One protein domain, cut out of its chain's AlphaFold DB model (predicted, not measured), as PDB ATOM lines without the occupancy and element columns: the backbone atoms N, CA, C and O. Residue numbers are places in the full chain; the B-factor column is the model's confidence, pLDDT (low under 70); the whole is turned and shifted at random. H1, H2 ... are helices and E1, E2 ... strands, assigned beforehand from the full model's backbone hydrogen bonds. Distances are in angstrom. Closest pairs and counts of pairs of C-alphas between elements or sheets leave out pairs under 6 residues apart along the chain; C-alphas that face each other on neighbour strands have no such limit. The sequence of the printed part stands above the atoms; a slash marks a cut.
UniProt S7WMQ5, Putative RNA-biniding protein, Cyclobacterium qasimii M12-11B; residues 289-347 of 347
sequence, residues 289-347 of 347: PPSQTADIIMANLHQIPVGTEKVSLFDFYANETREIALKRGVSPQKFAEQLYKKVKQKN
ATOM      1  N   PRO A 289     -25.111 -31.312  41.904       75.94
ATOM      2  CA  PRO A 289     -24.686 -32.010  43.100       75.94
ATOM      3  C   PRO A 289     -23.697 -33.140  42.783       75.94
ATOM      4  O   PRO A 289     -23.948 -33.950  41.885       75.94
ATOM      5  N   PRO A 290     -22.596 -33.269  43.546       78.50
ATOM      6  CA  PRO A 290     -21.644 -34.358  43.346       78.50
ATOM      7  C   PRO A 290     -22.287 -35.753  43.425       78.50
ATOM      8  O   PRO A 290     -21.742 -36.696  42.858       78.50
ATOM      9  N   SER A 291     -23.448 -35.883  44.084       78.38
ATOM     10  CA  SER A 291     -24.274 -37.094  44.078       78.38
ATOM     11  C   SER A 291     -24.823 -37.420  42.691       78.38
ATOM     12  O   SER A 291     -24.641 -38.541  42.245       78.38
ATOM     13  N   GLN A 292     -25.383 -36.445  41.965       81.44
ATOM     14  CA  GLN A 292     -25.882 -36.660  40.599       81.44
ATOM     15  C   GLN A 292     -24.752 -37.105  39.665       81.44
ATOM     16  O   GLN A 292     -24.914 -38.029  38.875       81.44
ATOM     17  N   THR A 293     -23.560 -36.512  39.807       80.06
ATOM     18  CA  THR A 293     -22.377 -36.941  39.039       80.06
ATOM     19  C   THR A 293     -21.952 -38.371  39.401       80.06
ATOM     20  O   THR A 293     -21.577 -39.142  38.520       80.06
ATOM     21  N   ALA A 294     -22.030 -38.753  40.680       82.25
ATOM     22  CA  ALA A 294     -21.754 -40.118  41.123       82.25
ATOM     23  C   ALA A 294     -22.789 -41.124  40.588       82.25
ATOM     24  O   ALA A 294     -22.393 -42.197  40.133       82.25
ATOM     25  N   ASP A 295     -24.075 -40.766  40.569       83.38
ATOM     26  CA  ASP A 295     -25.142 -41.603  40.020       83.38
ATOM     27  C   ASP A 295     -24.935 -41.850  38.516       83.38
ATOM     28  O   ASP A 295     -25.013 -42.992  38.064       83.38
ATOM     29  N   ILE A 296     -24.597 -40.809  37.742       83.50
ATOM     30  CA  ILE A 296     -24.333 -40.908  36.293       83.50
ATOM     31  C   ILE A 296     -23.128 -41.815  36.006       83.50
ATOM     32  O   ILE A 296     -23.177 -42.643  35.090       83.50
ATOM     33  N   ILE A 297     -22.056 -41.698  36.798       83.38
ATOM     34  CA  ILE A 297     -20.873 -42.568  36.686       83.38
ATOM     35  C   ILE A 297     -21.242 -44.020  37.008       83.38
ATOM     36  O   ILE A 297     -20.813 -44.927  36.296       83.38
ATOM     37  N   MET A 298     -22.040 -44.247  38.057       81.75
ATOM     38  CA  MET A 298     -22.474 -45.585  38.470       81.75
ATOM     39  C   MET A 298     -23.418 -46.235  37.448       81.75
ATOM     40  O   MET A 298     -23.273 -47.422  37.160       81.75
ATOM     41  N   ALA A 299     -24.334 -45.464  36.857       82.62
ATOM     42  CA  ALA A 299     -25.277 -45.935  35.841       82.62
ATOM     43  C   ALA A 299     -24.579 -46.346  34.531       82.62
ATOM     44  O   ALA A 299     -24.979 -47.313  33.883       82.62
ATOM     45  N   ASN A 300     -23.492 -45.659  34.167       83.00
ATOM     46  CA  ASN A 300     -22.773 -45.884  32.914       83.00
ATOM     47  C   ASN A 300     -21.413 -46.590  33.093       83.00
ATOM     48  O   ASN A 300     -20.560 -46.505  32.213       83.00
ATOM     49  N   LEU A 301     -21.194 -47.321  34.197       80.44
ATOM     50  CA  LEU A 301     -19.909 -47.983  34.509       80.44
ATOM     51  C   LEU A 301     -19.346 -48.841  33.368       80.44
ATOM     52  O   LEU A 301     -18.136 -48.890  33.169       80.44
ATOM     53  N   HIS A 302     -20.222 -49.512  32.622       79.75
ATOM     54  CA  HIS A 302     -19.862 -50.384  31.505       79.75
ATOM     55  C   HIS A 302     -19.320 -49.622  30.281       79.75
ATOM     56  O   HIS A 302     -18.693 -50.231  29.420       79.75
ATOM     57  N   GLN A 303     -19.544 -48.305  30.205       75.19
ATOM     58  CA  GLN A 303     -19.138 -47.442  29.089       75.19
ATOM     59  C   GLN A 303     -17.843 -46.670  29.372       75.19
ATOM     60  O   GLN A 303     -17.363 -45.950  28.501       75.19
ATOM     61  N   ILE A 304     -17.270 -46.802  30.574       78.06
ATOM     62  CA  ILE A 304     -16.075 -46.064  30.995       78.06
ATOM     63  C   ILE A 304     -14.829 -46.933  30.775       78.06
ATOM     64  O   ILE A 304     -14.633 -47.904  31.512       78.06
ATOM     65  N   PRO A 305     -13.945 -46.599  29.815       74.00
ATOM     66  CA  PRO A 305     -12.724 -47.360  29.608       74.00
ATOM     67  C   PRO A 305     -11.733 -47.151  30.761       74.00
ATOM     68  O   PRO A 305     -11.674 -46.102  31.411       74.00
ATOM     69  N   VAL A 306     -10.933 -48.181  31.036       71.12
ATOM     70  CA  VAL A 306      -9.975 -48.165  32.146       71.12
ATOM     71  C   VAL A 306      -8.861 -47.155  31.855       71.12
ATOM     72  O   VAL A 306      -8.166 -47.257  30.849       71.12
ATOM     73  N   GLY A 307      -8.673 -46.194  32.763       69.75
ATOM     74  CA  GLY A 307      -7.609 -45.187  32.669       69.75
ATOM     75  C   GLY A 307      -7.966 -43.932  31.870       69.75
ATOM     76  O   GLY A 307      -7.106 -43.073  31.697       69.75
ATOM     77  N   THR A 308      -9.212 -43.788  31.410       76.19
ATOM     78  CA  THR A 308      -9.662 -42.590  30.690       76.19
ATOM     79  C   THR A 308      -9.860 -41.402  31.634       76.19
ATOM     80  O   THR A 308     -10.382 -41.538  32.737       76.19
ATOM     81  N   GLU A 309      -9.452 -40.216  31.190       76.06
ATOM     82  CA  GLU A 309      -9.496 -38.980  31.987       76.06
ATOM     83  C   GLU A 309     -10.739 -38.129  31.721       76.06
ATOM     84  O   GLU A 309     -11.095 -37.279  32.536       76.06
ATOM     85  N   LYS A 310     -11.409 -38.364  30.592       79.56
ATOM     86  CA  LYS A 310     -12.666 -37.726  30.202       79.56
ATOM     87  C   LYS A 310     -13.536 -38.718  29.448       79.56
ATOM     88  O   LYS A 310     -13.059 -39.360  28.518       79.56
ATOM     89  N   VAL A 311     -14.797 -38.838  29.835       83.69
ATOM     90  CA  VAL A 311     -15.751 -39.736  29.181       83.69
ATOM     91  C   VAL A 311     -17.078 -39.010  28.990       83.69
ATOM     92  O   VAL A 311     -17.542 -38.310  29.887       83.69
ATOM     93  N   SER A 312     -17.667 -39.137  27.804       83.81
ATOM     94  CA  SER A 312     -19.003 -38.610  27.519       83.81
ATOM     95  C   SER A 312     -20.034 -39.627  27.991       83.81
ATOM     96  O   SER A 312     -20.077 -40.732  27.455       83.81
ATOM     97  N   LEU A 313     -20.813 -39.277  29.013       83.12
ATOM     98  CA  LEU A 313     -21.811 -40.149  29.632       83.12
ATOM     99  C   LEU A 313     -23.200 -39.540  29.494       83.12
ATOM    100  O   LEU A 313     -23.359 -38.322  29.488       83.12
ATOM    101  N   PHE A 314     -24.209 -40.396  29.389       82.19
ATOM    102  CA  PHE A 314     -25.593 -39.953  29.333       82.19
ATOM    103  C   PHE A 314     -26.074 -39.512  30.721       82.19
ATOM    104  O   PHE A 314     -26.088 -40.311  31.664       82.19
ATOM    105  N   ASP A 315     -26.453 -38.241  30.838       81.38
ATOM    106  CA  ASP A 315     -27.059 -37.645  32.023       81.38
ATOM    107  C   ASP A 315     -28.576 -37.866  31.975       81.38
ATOM    108  O   ASP A 315     -29.305 -37.214  31.225       81.38
ATOM    109  N   PHE A 316     -29.063 -38.803  32.786       78.94
ATOM    110  CA  PHE A 316     -30.483 -39.146  32.848       78.94
ATOM    111  C   PHE A 316     -31.328 -38.128  33.636       78.94
ATOM    112  O   PHE A 316     -32.554 -38.215  33.592       78.94
ATOM    113  N   TYR A 317     -30.712 -37.168  34.338       77.81
ATOM    114  CA  TYR A 317     -31.424 -36.076  35.009       77.81
ATOM    115  C   TYR A 317     -31.745 -34.928  34.043       77.81
ATOM    116  O   TYR A 317     -32.805 -34.315  34.157       77.81
ATOM    117  N   ALA A 318     -30.850 -34.653  33.088       77.19
ATOM    118  CA  ALA A 318     -31.002 -33.593  32.084       77.19
ATOM    119  C   ALA A 318     -31.370 -34.111  30.675       77.19
ATOM    120  O   ALA A 318     -31.692 -33.316  29.795       77.19
ATOM    121  N   ASN A 319     -31.377 -35.435  30.474       79.94
ATOM    122  CA  ASN A 319     -31.651 -36.115  29.201       79.94
ATOM    123  C   ASN A 319     -30.703 -35.678  28.061       79.94
ATOM    124  O   ASN A 319     -31.117 -35.527  26.911       79.94
ATOM    125  N   GLU A 320     -29.424 -35.478  28.386       82.38
ATOM    126  CA  GLU A 320     -28.369 -35.059  27.455       82.38
ATOM    127  C   GLU A 320     -27.060 -35.827  27.700       82.38
ATOM    128  O   GLU A 320     -26.837 -36.390  28.769       82.38
ATOM    129  N   THR A 321     -26.166 -35.866  26.710       81.06
ATOM    130  CA  THR A 321     -24.834 -36.463  26.885       81.06
ATOM    131  C   THR A 321     -23.865 -35.412  27.403       81.06
ATOM    132  O   THR A 321     -23.625 -34.405  26.738       81.06
ATOM    133  N   ARG A 322     -23.255 -35.668  28.560       80.19
ATOM    134  CA  ARG A 322     -22.342 -34.743  29.224       80.19
ATOM    135  C   ARG A 322     -20.942 -35.326  29.366       80.19
ATOM    136  O   ARG A 322     -20.758 -36.488  29.720       80.19
ATOM    137  N   GLU A 323     -19.931 -34.499  29.120       81.56
ATOM    138  CA  GLU A 323     -18.534 -34.875  29.337       81.56
ATOM    139  C   GLU A 323     -18.186 -34.809  30.834       81.56
ATOM    140  O   GLU A 323     -18.288 -33.756  31.466       81.56
ATOM    141  N   ILE A 324     -17.766 -35.938  31.410       80.75
ATOM    142  CA  ILE A 324     -17.373 -36.061  32.817       80.75
ATOM    143  C   ILE A 324     -15.872 -36.345  32.899       80.75
ATOM    144  O   ILE A 324     -15.362 -37.306  32.319       80.75
ATOM    145  N   ALA A 325     -15.155 -35.507  33.652       80.62
ATOM    146  CA  ALA A 325     -13.734 -35.689  33.928       80.62
ATOM    147  C   ALA A 325     -13.517 -36.671  35.092       80.62
ATOM    148  O   ALA A 325     -14.068 -36.499  36.182       80.62
ATOM    149  N   LEU A 326     -12.675 -37.681  34.875       78.19
ATOM    150  CA  LEU A 326     -12.329 -38.717  35.848       78.19
ATOM    151  C   LEU A 326     -10.925 -38.482  36.421       78.19
ATOM    152  O   LEU A 326     -10.022 -37.972  35.755       78.19
ATOM    153  N   LYS A 327     -10.714 -38.869  37.682       76.69
ATOM    154  CA  LYS A 327      -9.419 -38.699  38.356       76.69
ATOM    155  C   LYS A 327      -8.425 -39.787  37.931       76.69
ATOM    156  O   LYS A 327      -8.672 -40.971  38.161       76.69
ATOM    157  N   ARG A 328      -7.265 -39.380  37.393       74.38
ATOM    158  CA  ARG A 328      -6.150 -40.280  37.030       74.38
ATOM    159  C   ARG A 328      -5.805 -41.232  38.187       74.38
ATOM    160  O   ARG A 328      -5.597 -40.788  39.316       74.38
ATOM    161  N   GLY A 329      -5.727 -42.532  37.895       71.75
ATOM    162  CA  GLY A 329      -5.306 -43.567  38.849       71.75
ATOM    163  C   GLY A 329      -6.364 -44.016  39.868       71.75
ATOM    164  O   GLY A 329      -6.034 -44.768  40.783       71.75
ATOM    165  N   VAL A 330      -7.624 -43.583  39.740       78.94
ATOM    166  CA  VAL A 330      -8.738 -44.034  40.593       78.94
ATOM    167  C   VAL A 330      -9.764 -44.772  39.734       78.94
ATOM    168  O   VAL A 330     -10.108 -44.305  38.652       78.94
ATOM    169  N   SER A 331     -10.259 -45.926  40.199       81.75
ATOM    170  CA  SER A 331     -11.323 -46.636  39.480       81.75
ATOM    171  C   SER A 331     -12.620 -45.812  39.477       81.75
ATOM    172  O   SER A 331     -12.900 -45.133  40.469       81.75
ATOM    173  N   PRO A 332     -13.449 -45.887  38.418       80.94
ATOM    174  CA  PRO A 332     -14.704 -45.133  38.341       80.94
ATOM    175  C   PRO A 332     -15.623 -45.347  39.557       80.94
ATOM    176  O   PRO A 332     -16.177 -44.392  40.092       80.94
ATOM    177  N   GLN A 333     -15.684 -46.579  40.078       82.25
ATOM    178  CA  GLN A 333     -16.429 -46.926  41.297       82.25
ATOM    179  C   GLN A 333     -15.876 -46.224  42.547       82.25
ATOM    180  O   GLN A 333     -16.625 -45.631  43.321       82.25
ATOM    181  N   LYS A 334     -14.550 -46.238  42.735       82.06
ATOM    182  CA  LYS A 334     -13.891 -45.581  43.876       82.06
ATOM    183  C   LYS A 334     -13.975 -44.057  43.775       82.06
ATOM    184  O   LYS A 334     -13.978 -43.369  44.794       82.06
ATOM    185  N   PHE A 335     -14.053 -43.519  42.559       82.75
ATOM    186  CA  PHE A 335     -14.283 -42.100  42.318       82.75
ATOM    187  C   PHE A 335     -15.726 -41.695  42.660       82.75
ATOM    188  O   PHE A 335     -15.912 -40.723  43.389       82.75
ATOM    189  N   ALA A 336     -16.732 -42.482  42.261       83.31
ATOM    190  CA  ALA A 336     -18.124 -42.278  42.675       83.31
ATOM    191  C   ALA A 336     -18.294 -42.353  44.208       83.31
ATOM    192  O   ALA A 336     -18.927 -41.487  44.808       83.31
ATOM    193  N   GLU A 337     -17.637 -43.309  44.877       83.62
ATOM    194  CA  GLU A 337     -17.629 -43.409  46.347       83.62
ATOM    195  C   GLU A 337     -17.049 -42.150  47.024       83.62
ATOM    196  O   GLU A 337     -17.573 -41.667  48.033       83.62
ATOM    197  N   GLN A 338     -15.975 -41.580  46.465       84.00
ATOM    198  CA  GLN A 338     -15.393 -40.322  46.949       84.00
ATOM    199  C   GLN A 338     -16.357 -39.142  46.785       84.00
ATOM    200  O   GLN A 338     -16.436 -38.295  47.677       84.00
ATOM    201  N   LEU A 339     -17.103 -39.093  45.678       81.81
ATOM    202  CA  LEU A 339     -18.112 -38.064  45.430       81.81
ATOM    203  C   LEU A 339     -19.272 -38.157  46.437       81.81
ATOM    204  O   LEU A 339     -19.626 -37.135  47.026       81.81
ATOM    205  N   TYR A 340     -19.777 -39.356  46.751       82.06
ATOM    206  CA  TYR A 340     -20.788 -39.538  47.806       82.06
ATOM    207  C   TYR A 340     -20.280 -39.123  49.195       82.06
ATOM    208  O   TYR A 340     -20.985 -38.438  49.940       82.06
ATOM    209  N   LYS A 341     -19.032 -39.473  49.547       80.12
ATOM    210  CA  LYS A 341     -18.408 -39.041  50.815       80.12
ATOM    211  C   LYS A 341     -18.291 -37.519  50.908       80.12
ATOM    212  O   LYS A 341     -18.513 -36.964  51.981       80.12
ATOM    213  N   LYS A 342     -18.001 -36.844  49.791       78.56
ATOM    214  CA  LYS A 342     -17.924 -35.377  49.710       78.56
ATOM    215  C   LYS A 342     -19.281 -34.706  49.957       78.56
ATOM    216  O   LYS A 342     -19.310 -33.640  50.562       78.56
ATOM    217  N   VAL A 343     -20.388 -35.323  49.533       74.69
ATOM    218  CA  VAL A 343     -21.752 -34.847  49.845       74.69
ATOM    219  C   VAL A 343     -22.070 -35.047  51.327       74.69
ATOM    220  O   VAL A 343     -22.536 -34.121  51.981       74.69
ATOM    221  N   LYS A 344     -21.733 -36.214  51.889       71.50
ATOM    222  CA  LYS A 344     -21.980 -36.539  53.305       71.50
ATOM    223  C   LYS A 344     -21.183 -35.679  54.300       71.50
ATOM    224  O   LYS A 344     -21.572 -35.602  55.453       71.50
ATOM    225  N   GLN A 345     -20.071 -35.076  53.876       65.88
ATOM    226  CA  GLN A 345     -19.287 -34.121  54.678       65.88
ATOM    227  C   GLN A 345     -19.742 -32.659  54.519       65.88
ATOM    228  O   GLN A 345     -19.288 -31.803  55.273       65.88
ATOM    229  N   LYS A 346     -20.546 -32.357  53.489       59.47
ATOM    230  CA  LYS A 346     -21.061 -31.008  53.194       59.47
ATOM    231  C   LYS A 346     -22.389 -30.717  53.906       59.47
ATOM    232  O   LYS A 346     -22.679 -29.543  54.121       59.47
ATOM    233  N   ASN A 347     -23.160 -31.761  54.217       44.72
ATOM    234  CA  ASN A 347     -24.292 -31.740  55.150       44.72
ATOM    235  C   ASN A 347     -23.787 -31.975  56.571       44.72
ATOM    236  O   ASN A 347     -24.405 -31.415  57.500       44.72
TER     237      ASN A 347
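This is residues 289 to 347 of the 347 residues of the protein "Putative RNA-biniding protein" of Cyclobacterium qasimii M12-11B (UniProt S7WMQ5). Two helices, H1 and H2, lie side by side and run opposite ways, and a two-stranded hairpin, E1 and E2, stands across one end of the pair, with H1 nearer to it than H2. The printed part has 59 residues with two named helices and two named strands, in the order H1, E1, E2, H2; the sheet, E1 - E2, is antiparallel, and the class is mixed, helices and strands. The whole is compact, with a radius of gyration of the C-alphas of 11.0 A, but flat in outline, spanning 30 by 29 by 15 A.

Start at H1, residues 290 to 299, and look on to H2, residues 332 to 344: the two touch, and their closest C-alphas, those of Ala 294 and Ala 336, are 4.5 A apart. Their lines stand at a shallow tilt of 28 degrees, opposite ways. Between them in the chain come E1, residues 310 to 315, and E2, residues 320 to 325, an antiparallel hairpin at 147 degrees between directions. Look there for N 313 and O 322, 2.9 A apart, and N 324 and O 311, 2.8 A, both within hydrogen-bond range. The closest C-alphas of H1 and E1 are those of Ile 296 and Asp 315, 6.0 A apart. H1 and E2 are only just apart, at 8.0 A; E1 and H2 are apart. In H1 and H2 every O i to N i+4 pair is within hydrogen-bond range.

Find C-alpha 290 at (-21.644, -34.358, 43.346); from there H1 runs 14.3 A to residue 299. E1 covers 14.5 A and E2 16.0 A. H2 runs 18.7 A and ends at C-alpha 344, (-21.980, -36.539, 53.305).

The C-alphas farthest apart, those of Pro 305 and Asn 347, are 32.1 A apart. The printed part has no cut; no link is long, and E1 to E2 is tight. The model's pLDDT is under 70 at residue 307 and residues 345 to 347.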